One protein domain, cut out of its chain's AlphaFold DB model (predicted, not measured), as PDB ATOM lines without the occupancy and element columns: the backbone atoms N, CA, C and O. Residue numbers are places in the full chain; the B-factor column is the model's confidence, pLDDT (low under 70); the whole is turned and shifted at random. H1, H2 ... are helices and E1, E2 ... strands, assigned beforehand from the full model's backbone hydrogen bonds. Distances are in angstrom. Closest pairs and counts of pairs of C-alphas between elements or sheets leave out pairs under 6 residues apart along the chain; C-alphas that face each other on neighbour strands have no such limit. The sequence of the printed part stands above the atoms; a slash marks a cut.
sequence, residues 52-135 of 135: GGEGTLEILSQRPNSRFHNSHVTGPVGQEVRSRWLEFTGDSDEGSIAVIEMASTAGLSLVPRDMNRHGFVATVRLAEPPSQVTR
ATOM      1  N   GLY A  52     166.590 157.478 168.938       63.81
ATOM      2  CA  GLY A  52     165.169 157.829 169.029       63.81
ATOM      3  C   GLY A  52     164.306 156.734 169.667       63.81
ATOM      4  O   GLY A  52     163.086 156.895 169.772       63.81
ATOM      5  N   GLY A  53     164.926 155.620 170.072       69.88
ATOM      6  CA  GLY A  53     164.324 154.550 170.853       69.88
ATOM      7  C   GLY A  53     164.333 154.821 172.358       69.88
ATOM      8  O   GLY A  53     164.501 155.955 172.798       69.88
ATOM      9  N   GLU A  54     164.142 153.760 173.138       71.62
ATOM     10  CA  GLU A  54     164.087 153.793 174.604       71.62
ATOM     11  C   GLU A  54     165.334 154.434 175.238       71.62
ATOM     12  O   GLU A  54     166.470 154.097 174.891       71.62
ATOM     13  N   GLY A  55     165.123 155.346 176.190       76.12
ATOM     14  CA  GLY A  55     166.193 156.024 176.928       76.12
ATOM     15  C   GLY A  55     166.637 157.355 176.310       76.12
ATOM     16  O   GLY A  55     167.562 157.999 176.814       76.12
ATOM     17  N   THR A  56     165.996 157.785 175.219       82.94
ATOM     18  CA  THR A  56     166.303 159.051 174.543       82.94
ATOM     19  C   THR A  56     165.948 160.239 175.425       82.94
ATOM     20  O   THR A  56     166.735 161.183 175.529       82.94
ATOM     21  N   LEU A  57     164.789 160.200 176.092       87.56
ATOM     22  CA  LEU A  57     164.359 161.302 176.957       87.56
ATOM     23  C   LEU A  57     165.266 161.449 178.182       87.56
ATOM     24  O   LEU A  57     165.566 162.568 178.585       87.56
ATOM     25  N   GLU A  58     165.742 160.349 178.758       85.94
ATOM     26  CA  GLU A  58     166.645 160.336 179.908       85.94
ATOM     27  C   GLU A  58     167.970 161.022 179.579       85.94
ATOM     28  O   GLU A  58     168.413 161.892 180.330       85.94
ATOM     29  N   ILE A  59     168.577 160.685 178.438       81.94
ATOM     30  CA  ILE A  59     169.827 161.313 177.987       81.94
ATOM     31  C   ILE A  59     169.609 162.811 177.762       81.94
ATOM     32  O   ILE A  59     170.373 163.642 178.252       81.94
ATOM     33  N   LEU A  60     168.534 163.164 177.061       85.25
ATOM     34  CA  LEU A  60     168.217 164.549 176.735       85.25
ATOM     35  C   LEU A  60     167.839 165.389 177.962       85.25
ATOM     36  O   LEU A  60     168.124 166.584 177.987       85.25
ATOM     37  N   SER A  61     167.278 164.773 179.005       87.81
ATOM     38  CA  SER A  61     166.909 165.453 180.254       87.81
ATOM     39  C   SER A  61     168.096 166.013 181.035       87.81
ATOM     40  O   SER A  61     167.907 166.858 181.906       87.81
ATOM     41  N   GLN A  62     169.322 165.591 180.706       86.19
ATOM     42  CA  GLN A  62     170.545 166.147 181.287       86.19
ATOM     43  C   GLN A  62     170.842 167.571 180.797       86.19
ATOM     44  O   GLN A  62     171.679 168.264 181.379       86.19
ATOM     45  N   ARG A  63     170.165 168.032 179.736       83.38
ATOM     46  CA  ARG A  63     170.217 169.429 179.305       83.38
ATOM     47  C   ARG A  63     169.576 170.325 180.384       83.38
ATOM     48  O   ARG A  63     168.518 169.972 180.905       83.38
ATOM     49  N   PRO A  64     170.153 171.501 180.696       85.69
ATOM     50  CA  PRO A  64     169.507 172.485 181.561       85.69
ATOM     51  C   PRO A  64     168.096 172.840 181.088       85.69
ATOM     52  O   PRO A  64     167.811 172.783 179.891       85.69
ATOM     53  N   ASN A  65     167.240 173.232 182.032       88.38
ATOM     54  CA  ASN A  65     165.868 173.663 181.756       88.38
ATOM     55  C   ASN A  65     165.008 172.586 181.067       88.38
ATOM     56  O   ASN A  65     164.137 172.886 180.253       88.38
ATOM     57  N   SER A  66     165.261 171.318 181.400       90.06
ATOM     58  CA  SER A  66     164.462 170.184 180.939       90.06
ATOM     59  C   SER A  66     163.416 169.783 181.979       90.06
ATOM     60  O   SER A  66     163.731 169.641 183.163       90.06
ATOM     61  N   ARG A  67     162.176 169.540 181.549       90.75
ATOM     62  CA  ARG A  67     161.073 169.104 182.412       90.75
ATOM     63  C   ARG A  67     160.330 167.918 181.813       90.75
ATOM     64  O   ARG A  67     159.874 167.968 180.677       90.75
ATOM     65  N   PHE A  68     160.164 166.861 182.603       92.31
ATOM     66  CA  PHE A  68     159.320 165.731 182.221       92.31
ATOM     67  C   PHE A  68     157.838 166.030 182.428       92.31
ATOM     68  O   PHE A  68     157.432 166.573 183.460       92.31
ATOM     69  N   HIS A  69     157.033 165.552 181.487       91.44
ATOM     70  CA  HIS A  69     155.579 165.551 181.546       91.44
ATOM     71  C   HIS A  69     155.054 164.132 181.347       91.44
ATOM     72  O   HIS A  69     155.523 163.407 180.469       91.44
ATOM     73  N   ASN A  70     154.078 163.733 182.162       90.94
ATOM     74  CA  ASN A  70     153.412 162.434 182.043       90.94
ATOM     75  C   ASN A  70     152.133 162.582 181.216       90.94
ATOM     76  O   ASN A  70     151.410 163.564 181.372       90.94
ATOM     77  N   SER A  71     151.831 161.592 180.380       86.69
ATOM     78  CA  SER A  71     150.616 161.559 179.567       86.69
ATOM     79  C   SER A  71     150.056 160.141 179.457       86.69
ATOM     80  O   SER A  71     150.790 159.160 179.580       86.69
ATOM     81  N   HIS A  72     148.752 160.038 179.213       87.88
ATOM     82  CA  HIS A  72     148.092 158.789 178.840       87.88
ATOM     83  C   HIS A  72     147.732 158.877 177.359       87.88
ATOM     84  O   HIS A  72     147.145 159.860 176.908       87.88
ATOM     85  N   VAL A  73     148.140 157.873 176.592       85.12
ATOM     86  CA  VAL A  73     148.032 157.852 175.131       85.12
ATOM     87  C   VAL A  73     147.546 156.491 174.669       85.12
ATOM     88  O   VAL A  73     147.735 155.482 175.346       85.12
ATOM     89  N   THR A  74     146.919 156.442 173.499       85.00
ATOM     90  CA  THR A  74     146.552 155.169 172.880       85.00
ATOM     91  C   THR A  74     147.803 154.511 172.302       85.00
ATOM     92  O   THR A  74     148.426 155.044 171.384       85.00
ATOM     93  N   GLY A  75     148.170 153.359 172.858       83.62
ATOM     94  CA  GLY A  75     149.290 152.538 172.424       83.62
ATOM     95  C   GLY A  75     149.013 151.760 171.133       83.62
ATOM     96  O   GLY A  75     147.922 151.831 170.558       83.62
ATOM     97  N   PRO A  76     149.983 150.952 170.675       81.12
ATOM     98  CA  PRO A  76     149.974 150.380 169.328       81.12
ATOM     99  C   PRO A  76     148.896 149.315 169.088       81.12
ATOM    100  O   PRO A  76     148.588 149.000 167.942       81.12
ATOM    101  N   VAL A  77     148.295 148.789 170.159       85.31
ATOM    102  CA  VAL A  77     147.208 147.795 170.122       85.31
ATOM    103  C   VAL A  77     145.870 148.360 170.621       85.31
ATOM    104  O   VAL A  77     144.981 147.611 171.017       85.31
ATOM    105  N   GLY A  78     145.725 149.691 170.636       82.94
ATOM    106  CA  GLY A  78     144.494 150.376 171.051       82.94
ATOM    107  C   GLY A  78     144.285 150.468 172.566       82.94
ATOM    108  O   GLY A  78     143.304 151.061 173.006       82.94
ATOM    109  N   GLN A  79     145.197 149.906 173.361       84.38
ATOM    110  CA  GLN A  79     145.180 149.995 174.823       84.38
ATOM    111  C   GLN A  79     145.824 151.297 175.299       84.38
ATOM    112  O   GLN A  79     146.710 151.831 174.634       84.38
ATOM    113  N   GLU A  80     145.402 151.803 176.454       87.75
ATOM    114  CA  GLU A  80     146.028 152.977 177.061       87.75
ATOM    115  C   GLU A  80     147.442 152.646 177.565       87.75
ATOM    116  O   GLU A  80     147.673 151.621 178.206       87.75
ATOM    117  N   VAL A  81     148.392 153.532 177.271       86.31
ATOM    118  CA  VAL A  81     149.788 153.448 177.699       86.31
ATOM    119  C   VAL A  81     150.144 154.726 178.448       86.31
ATOM    120  O   VAL A  81     149.832 155.835 178.007       86.31
ATOM    121  N   ARG A  82     150.832 154.575 179.585       88.56
ATOM    122  CA  ARG A  82     151.481 155.700 180.267       88.56
ATOM    123  C   ARG A  82     152.759 156.047 179.519       88.56
ATOM    124  O   ARG A  82     153.675 155.232 179.476       88.56
ATOM    125  N   SER A  83     152.813 157.250 178.972       87.06
ATOM    126  CA  SER A  83     153.962 157.777 178.245       87.06
ATOM    127  C   SER A  83     154.495 159.043 178.918       87.06
ATOM    128  O   SER A  83     153.852 159.634 179.795       87.06
ATOM    129  N   ARG A  84     155.698 159.451 178.526       89.38
ATOM    130  CA  ARG A  84     156.334 160.691 178.961       89.38
ATOM    131  C   ARG A  84     156.861 161.453 177.759       89.38
ATOM    132  O   ARG A  84     157.214 160.870 176.740       89.38
ATOM    133  N   TRP A  85     156.945 162.762 177.908       89.44
ATOM    134  CA  TRP A  85     157.640 163.632 176.973       89.44
ATOM    135  C   TRP A  85     158.461 164.657 177.750       89.44
ATOM    136  O   TRP A  85     158.232 164.883 178.944       89.44
ATOM    137  N   LEU A  86     159.461 165.216 177.085       90.50
ATOM    138  CA  LEU A  86     160.408 166.151 177.668       90.50
ATOM    139  C   LEU A  86     160.181 167.534 177.072       90.50
ATOM    140  O   LEU A  86     160.132 167.686 175.858       90.50
ATOM    141  N   GLU A  87     160.046 168.537 177.919       91.00
ATOM    142  CA  GLU A  87     160.030 169.938 177.524       91.00
ATOM    143  C   GLU A  87     161.405 170.546 177.786       91.00
ATOM    144  O   GLU A  87     161.906 170.455 178.905       91.00
ATOM    145  N   PHE A  88     161.997 171.195 176.788       88.75
ATOM    146  CA  PHE A  88     163.091 172.138 176.986       88.75
ATOM    147  C   PHE A  88     162.506 173.542 177.044       88.75
ATOM    148  O   PHE A  88     162.022 174.051 176.032       88.75
ATOM    149  N   THR A  89     162.552 174.180 178.206       80.56
ATOM    150  CA  THR A  89     162.185 175.592 178.327       80.56
ATOM    151  C   THR A  89     163.400 176.433 177.941       80.56
ATOM    152  O   THR A  89     164.449 176.333 178.579       80.56
ATOM    153  N   GLY A  90     163.299 177.203 176.856       69.44
ATOM    154  CA  GLY A  90     164.365 178.112 176.435       69.44
ATOM    155  C   GLY A  90     164.621 179.220 177.462       69.44
ATOM    156  O   GLY A  90     163.718 179.614 178.195       69.44
ATOM    157  N   ASP A  91     165.855 179.735 177.489       67.38
ATOM    158  CA  ASP A  91     166.209 180.969 178.214       67.38
ATOM    159  C   ASP A  91     165.928 182.238 177.372       67.38
ATOM    160  O   ASP A  91     166.159 183.359 177.824       67.38
ATOM    161  N   SER A  92     165.456 182.071 176.133       57.75
ATOM    162  CA  SER A  92     165.266 183.111 175.114       57.75
ATOM    163  C   SER A  92     163.879 183.026 174.461       57.75
ATOM    164  O   SER A  92     163.173 182.033 174.627       57.75
ATOM    165  N   ASP A  93     163.521 184.043 173.667       64.75
ATOM    166  CA  ASP A  93     162.263 184.188 172.901       64.75
ATOM    167  C   ASP A  93     161.962 183.048 171.886       64.75
ATOM    168  O   ASP A  93     161.059 183.164 171.062       64.75
ATOM    169  N   GLU A  94     162.711 181.941 171.905       64.44
ATOM    170  CA  GLU A  94     162.562 180.792 170.996       64.44
ATOM    171  C   GLU A  94     161.451 179.804 171.420       64.44
ATOM    172  O   GLU A  94     161.185 178.835 170.709       64.44
ATOM    173  N   GLY A  95     160.763 180.058 172.539       72.00
ATOM    174  CA  GLY A  95     159.678 179.209 173.041       72.00
ATOM    175  C   GLY A  95     160.169 177.887 173.647       72.00
ATOM    176  O   GLY A  95     161.369 177.669 173.834       72.00
ATOM    177  N   SER A  96     159.240 176.997 174.015       83.19
ATOM    178  CA  SER A  96     159.590 175.672 174.540       83.19
ATOM    179  C   SER A  96     159.600 174.598 173.449       83.19
ATOM    180  O   SER A  96     158.797 174.607 172.517       83.19
ATOM    181  N   ILE A  97     160.543 173.658 173.553       87.56
ATOM    182  CA  ILE A  97     160.685 172.528 172.625       87.56
ATOM    183  C   ILE A  97     160.159 171.271 173.310       87.56
ATOM    184  O   ILE A  97     160.660 170.887 174.363       87.56
ATOM    185  N   ALA A  98     159.198 170.592 172.688       88.81
ATOM    186  CA  ALA A  98     158.736 169.283 173.134       88.81
ATOM    187  C   ALA A  98     159.482 168.160 172.398       88.81
ATOM    188  O   ALA A  98     159.533 168.129 171.167       88.81
ATOM    189  N   VAL A  99     160.018 167.207 173.151       87.31
ATOM    190  CA  VAL A  99     160.655 165.990 172.651       87.31
ATOM    191  C   VAL A  99     159.843 164.785 173.091       87.31
ATOM    192  O   VAL A  99     159.550 164.604 174.274       87.31
ATOM    193  N   ILE A 100     159.494 163.944 172.125       85.94
ATOM    194  CA  ILE A 100     158.679 162.750 172.327       85.94
ATOM    195  C   ILE A 100     159.483 161.544 171.861       85.94
ATOM    196  O   ILE A 100     160.047 161.545 170.768       85.94
ATOM    197  N   GLU A 101     159.494 160.498 172.676       83.00
ATOM    198  CA  GLU A 101     160.094 159.220 172.319       83.00
ATOM    199  C   GLU A 101     159.003 158.258 171.855       83.00
ATOM    200  O   GLU A 101     158.191 157.773 172.648       83.00
ATOM    201  N   MET A 102     158.976 157.963 170.554       81.44
ATOM    202  CA  MET A 102     157.939 157.096 169.990       81.44
ATOM    203  C   MET A 102     158.029 155.659 170.494       81.44
ATOM    204  O   MET A 102     156.994 155.008 170.579       81.44
ATOM    205  N   ALA A 103     159.206 155.161 170.884       78.38
ATOM    206  CA  ALA A 103     159.332 153.816 171.449       78.38
ATOM    207  C   ALA A 103     158.520 153.650 172.747       78.38
ATOM    208  O   ALA A 103     157.794 152.669 172.884       78.38
ATOM    209  N   SER A 104     158.529 154.646 173.638       78.31
ATOM    210  CA  SER A 104     157.705 154.631 174.858       78.31
ATOM    211  C   SER A 104     156.190 154.674 174.611       78.31
ATOM    212  O   SER A 104     155.409 154.384 175.515       78.31
ATOM    213  N   THR A 105     155.758 155.036 173.398       80.31
ATOM    214  CA  THR A 105     154.338 155.259 173.077       80.31
ATOM    215  C   THR A 105     153.767 154.234 172.096       80.31
ATOM    216  O   THR A 105     152.652 153.750 172.262       80.31
ATOM    217  N   ALA A 106     154.536 153.889 171.068       79.38
ATOM    218  CA  ALA A 106     154.183 152.983 169.979       79.38
ATOM    219  C   ALA A 106     155.307 151.981 169.668       79.38
ATOM    220  O   ALA A 106     155.361 151.419 168.573       79.38
ATOM    221  N   GLY A 107     156.228 151.769 170.610       78.56
ATOM    222  CA  GLY A 107     157.299 150.794 170.470       78.56
ATOM    223  C   GLY A 107     156.779 149.364 170.402       78.56
ATOM    224  O   GLY A 107     155.720 149.023 170.927       78.56
ATOM    225  N   LEU A 108     157.569 148.508 169.759       77.44
ATOM    226  CA  LEU A 108     157.240 147.096 169.585       77.44
ATOM    227  C   LEU A 108     157.140 146.341 170.920       77.44
ATOM    228  O   LEU A 108     156.372 145.390 171.016       77.44
ATOM    229  N   SER A 109     157.863 146.785 171.951       78.50
ATOM    230  CA  SER A 109     157.799 146.236 173.312       78.50
ATOM    231  C   SER A 109     156.404 146.345 173.949       78.50
ATOM    232  O   SER A 109     156.067 145.560 174.832       78.50
ATOM    233  N   LEU A 110     155.559 147.265 173.466       78.69
ATOM    234  CA  LEU A 110     154.169 147.444 173.903       78.69
ATOM    235  C   LEU A 110     153.177 146.529 173.162       78.69
ATOM    236  O   LEU A 110     151.980 146.566 173.442       78.69
ATOM    237  N   VAL A 111     153.646 145.728 172.201       82.50
ATOM    238  CA  VAL A 111     152.820 144.789 171.433       82.50
ATOM    239  C   VAL A 111     152.973 143.386 172.034       82.50
ATOM    240  O   VAL A 111     154.066 142.815 171.982       82.50
ATOM    241  N   PRO A 112     151.896 142.782 172.575       82.38
ATOM    242  CA  PRO A 112     151.912 141.389 173.010       82.38
ATOM    243  C   PRO A 112     152.414 140.453 171.901       82.38
ATOM    244  O   PRO A 112     152.120 140.649 170.720       82.38
ATOM    245  N   ARG A 113     153.188 139.420 172.262       80.81
ATOM    246  CA  ARG A 113     153.858 138.539 171.280       80.81
ATOM    247  C   ARG A 113     152.884 137.841 170.326       80.81
ATOM    248  O   ARG A 113     153.226 137.611 169.173       80.81
ATOM    249  N   ASP A 114     151.685 137.529 170.797       82.44
ATOM    250  CA  ASP A 114     150.580 136.937 170.037       82.44
ATOM    251  C   ASP A 114     149.882 137.929 169.085       82.44
ATOM    252  O   ASP A 114     149.195 137.516 168.146       82.44
ATOM    253  N   MET A 115     150.113 139.230 169.274       72.31
ATOM    254  CA  MET A 115     149.591 140.327 168.454       72.31
ATOM    255  C   MET A 115     150.634 140.941 167.509       72.31
ATOM    256  O   MET A 115     150.285 141.797 166.697       72.31
ATOM    257  N   ASN A 116     151.892 140.490 167.549       65.44
ATOM    258  CA  ASN A 116     152.963 140.966 166.669       65.44
ATOM    259  C   ASN A 116     152.832 140.390 165.244       65.44
ATOM    260  O   ASN A 116     153.638 139.579 164.788       65.44
ATOM    261  N   ARG A 117     151.761 140.775 164.539       60.94
ATOM    262  CA  ARG A 117     151.566 140.494 163.113       60.94
ATOM    263  C   ARG A 117     152.114 141.671 162.309       60.94
ATOM    264  O   ARG A 117     151.765 142.817 162.583       60.94
ATOM    265  N   HIS A 118     152.957 141.396 161.315       50.41
ATOM    266  CA  HIS A 118     153.486 142.402 160.391       50.41
ATOM    267  C   HIS A 118     152.328 143.187 159.738       50.41
ATOM    268  O   HIS A 118     151.670 142.663 158.842       50.41
ATOM    269  N   GLY A 119     152.032 144.407 160.210       48.25
ATOM    270  CA  GLY A 119     150.946 145.228 159.655       48.25
ATOM    271  C   GLY A 119     150.259 146.230 160.590       48.25
ATOM    272  O   GLY A 119     149.445 147.013 160.107       48.25
ATOM    273  N   PHE A 120     150.558 146.262 161.893       46.06
ATOM    274  CA  PHE A 120     149.983 147.288 162.770       46.06
ATOM    275  C   PHE A 120     150.678 148.641 162.568       46.06
ATOM    276  O   PHE A 120     151.823 148.837 162.970       46.06
ATOM    277  N   VAL A 121     149.969 149.580 161.939       43.00
ATOM    278  CA  VAL A 121     150.326 151.003 161.926       43.00
ATOM    279  C   VAL A 121     149.627 151.651 163.115       43.00
ATOM    280  O   VAL A 121     148.410 151.830 163.112       43.00
ATOM    281  N   ALA A 122     150.393 151.965 164.154       44.94
ATOM    282  CA  ALA A 122     149.899 152.702 165.305       44.94
ATOM    283  C   ALA A 122     149.897 154.201 164.989       44.94
ATOM    284  O   ALA A 122     150.949 154.841 164.971       44.94
ATOM    285  N   THR A 123     148.721 154.777 164.745       45.91
ATOM    286  CA  THR A 123     148.567 156.235 164.722       45.91
ATOM    287  C   THR A 123     148.397 156.712 166.156       45.91
ATOM    288  O   THR A 123     147.307 156.645 166.722       45.91
ATOM    289  N   VAL A 124     149.483 157.189 166.756       46.88
ATOM    290  CA  VAL A 124     149.425 157.845 168.061       46.88
ATOM    291  C   VAL A 124     148.793 159.214 167.857       46.88
ATOM    292  O   VAL A 124     149.383 160.094 167.230       46.88
ATOM    293  N   ARG A 125     147.585 159.412 168.388       43.88
ATOM    294  CA  ARG A 125     147.055 160.762 168.567       43.88
ATOM    295  C   ARG A 125     147.703 161.328 169.822       43.88
ATOM    296  O   ARG A 125     147.326 160.964 170.933       43.88
ATOM    297  N   LEU A 126     148.694 162.190 169.635       47.69
ATOM    298  CA  LEU A 126     149.179 163.029 170.722       47.69
ATOM    299  C   LEU A 126     148.001 163.894 171.183       47.69
ATOM    300  O   LEU A 126     147.316 164.496 170.352       47.69
ATOM    301  N   ALA A 127     147.725 163.905 172.489       44.19
ATOM    302  CA  ALA A 127     146.873 164.938 173.063       44.19
ATOM    303  C   ALA A 127     147.457 166.302 172.668       44.19
ATOM    304  O   ALA A 127     148.682 166.421 172.555       44.19
ATOM    305  N   GLU A 128     146.602 167.296 172.409       43.66
ATOM    306  CA  GLU A 128     147.073 168.641 172.070       43.66
ATOM    307  C   GLU A 128     148.145 169.079 173.080       43.66
ATOM    308  O   GLU A 128     147.979 168.818 174.281       43.66
ATOM    309  N   PRO A 129     149.258 169.693 172.627       43.19
ATOM    310  CA  PRO A 129     150.216 170.255 173.561       43.19
ATOM    311  C   PRO A 129     149.443 171.175 174.513       43.19
ATOM    312  O   PRO A 129     148.540 171.889 174.059       43.19
ATOM    313  N   PRO A 130     149.728 171.142 175.827       41.44
ATOM    314  CA  PRO A 130     149.042 172.015 176.762       41.44
ATOM    315  C   PRO A 130     149.134 173.447 176.236       41.44
ATOM    316  O   PRO A 130     150.192 173.881 175.776       41.44
ATOM    317  N   SER A 131     148.024 174.177 176.316       44.97
ATOM    318  CA  SER A 131     147.827 175.556 175.838       44.97
ATOM    319  C   SER A 131     148.813 176.600 176.398       44.97
ATOM    320  O   SER A 131     148.649 177.794 176.175       44.97
ATOM    321  N   GLN A 132     149.839 176.158 177.126       40.88
ATOM    322  CA  GLN A 132     150.919 176.949 177.698       40.88
ATOM    323  C   GLN A 132     152.181 177.004 176.820       40.88
ATOM    324  O   GLN A 132     153.070 177.783 177.132       40.88
ATOM    325  N   VAL A 133     152.256 176.241 175.719       41.47
ATOM    326  CA  VAL A 133     153.378 176.312 174.748       41.47
ATOM    327  C   VAL A 133     153.126 177.369 173.656       41.47
ATOM    328  O   VAL A 133     154.002 177.686 172.858       41.47
ATOM    329  N   THR A 134     151.929 177.960 173.612       33.94
ATOM    330  CA  THR A 134     151.596 179.034 172.670       33.94
ATOM    331  C   THR A 134     151.667 180.389 173.364       33.94
ATOM    332  O   THR A 134     150.644 180.910 173.813       33.94
ATOM    333  N   ARG A 135     152.866 180.971 173.432       35.03
ATOM    334  CA  ARG A 135     153.054 182.422 173.339       35.03
ATOM    335  C   ARG A 135     154.497 182.801 173.074       35.03
ATOM    336  O   ARG A 135     155.370 182.238 173.759       35.03
TER     337      ARG A 135
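Overview. This is residues 52 to 135 of the 135 residues of the protein "Glycerate kinase" of Corynebacterium pilosum (UniProt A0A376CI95). With little regular structure, this elongated model is a three-stranded sheet with two short helices, H1 and H2, over one face; an unnamed tail, residues 107 to 135, runs out past one end and folds back. The printed part has 84 residues, 33 in named elements, in the order H1 E1 E2 E3 H2: class mixed. The sheet, E1 - E2 - E3, is a meander, each strand the antiparallel neighbour of the one before. It is only just loose, close to compact: radius of gyration of the C-alphas 14.6 A, spans 48 by 26 by 18 A.

Along the chain. Find C-alpha 56 at (166.303, 159.051, 174.543), where H1, residues 56 to 60, begins. E1, residues 66 to 74, runs 24.7 A; E2, 80 to 89, 27.8 A; E3, 96 to 100, 13.1 A. H2, residues 103 to 106, ends at C-alpha 106, (154.183, 152.983, 169.979).

Arrangement. In hairpin E1 and E2, look for N 69 and O 85, 2.9 A apart; in hairpin E2 and E3, N 88 and O 97, 2.8 A. H1 is on the sheet, over E2; their closest C-alphas, Leu 57 and Leu 86, are 6.3 A apart. H2 is on the same face; its closest C-alphas to E2, Thr 105 and Ser 83, are 5.8 A apart. H1's O i to N i+4 pair is within hydrogen-bond range; H2 is too short for one.

Size, cuts and confidence. The printed part has no cut and no long link; 27 residues have pLDDT under 70, among them 116 to 135.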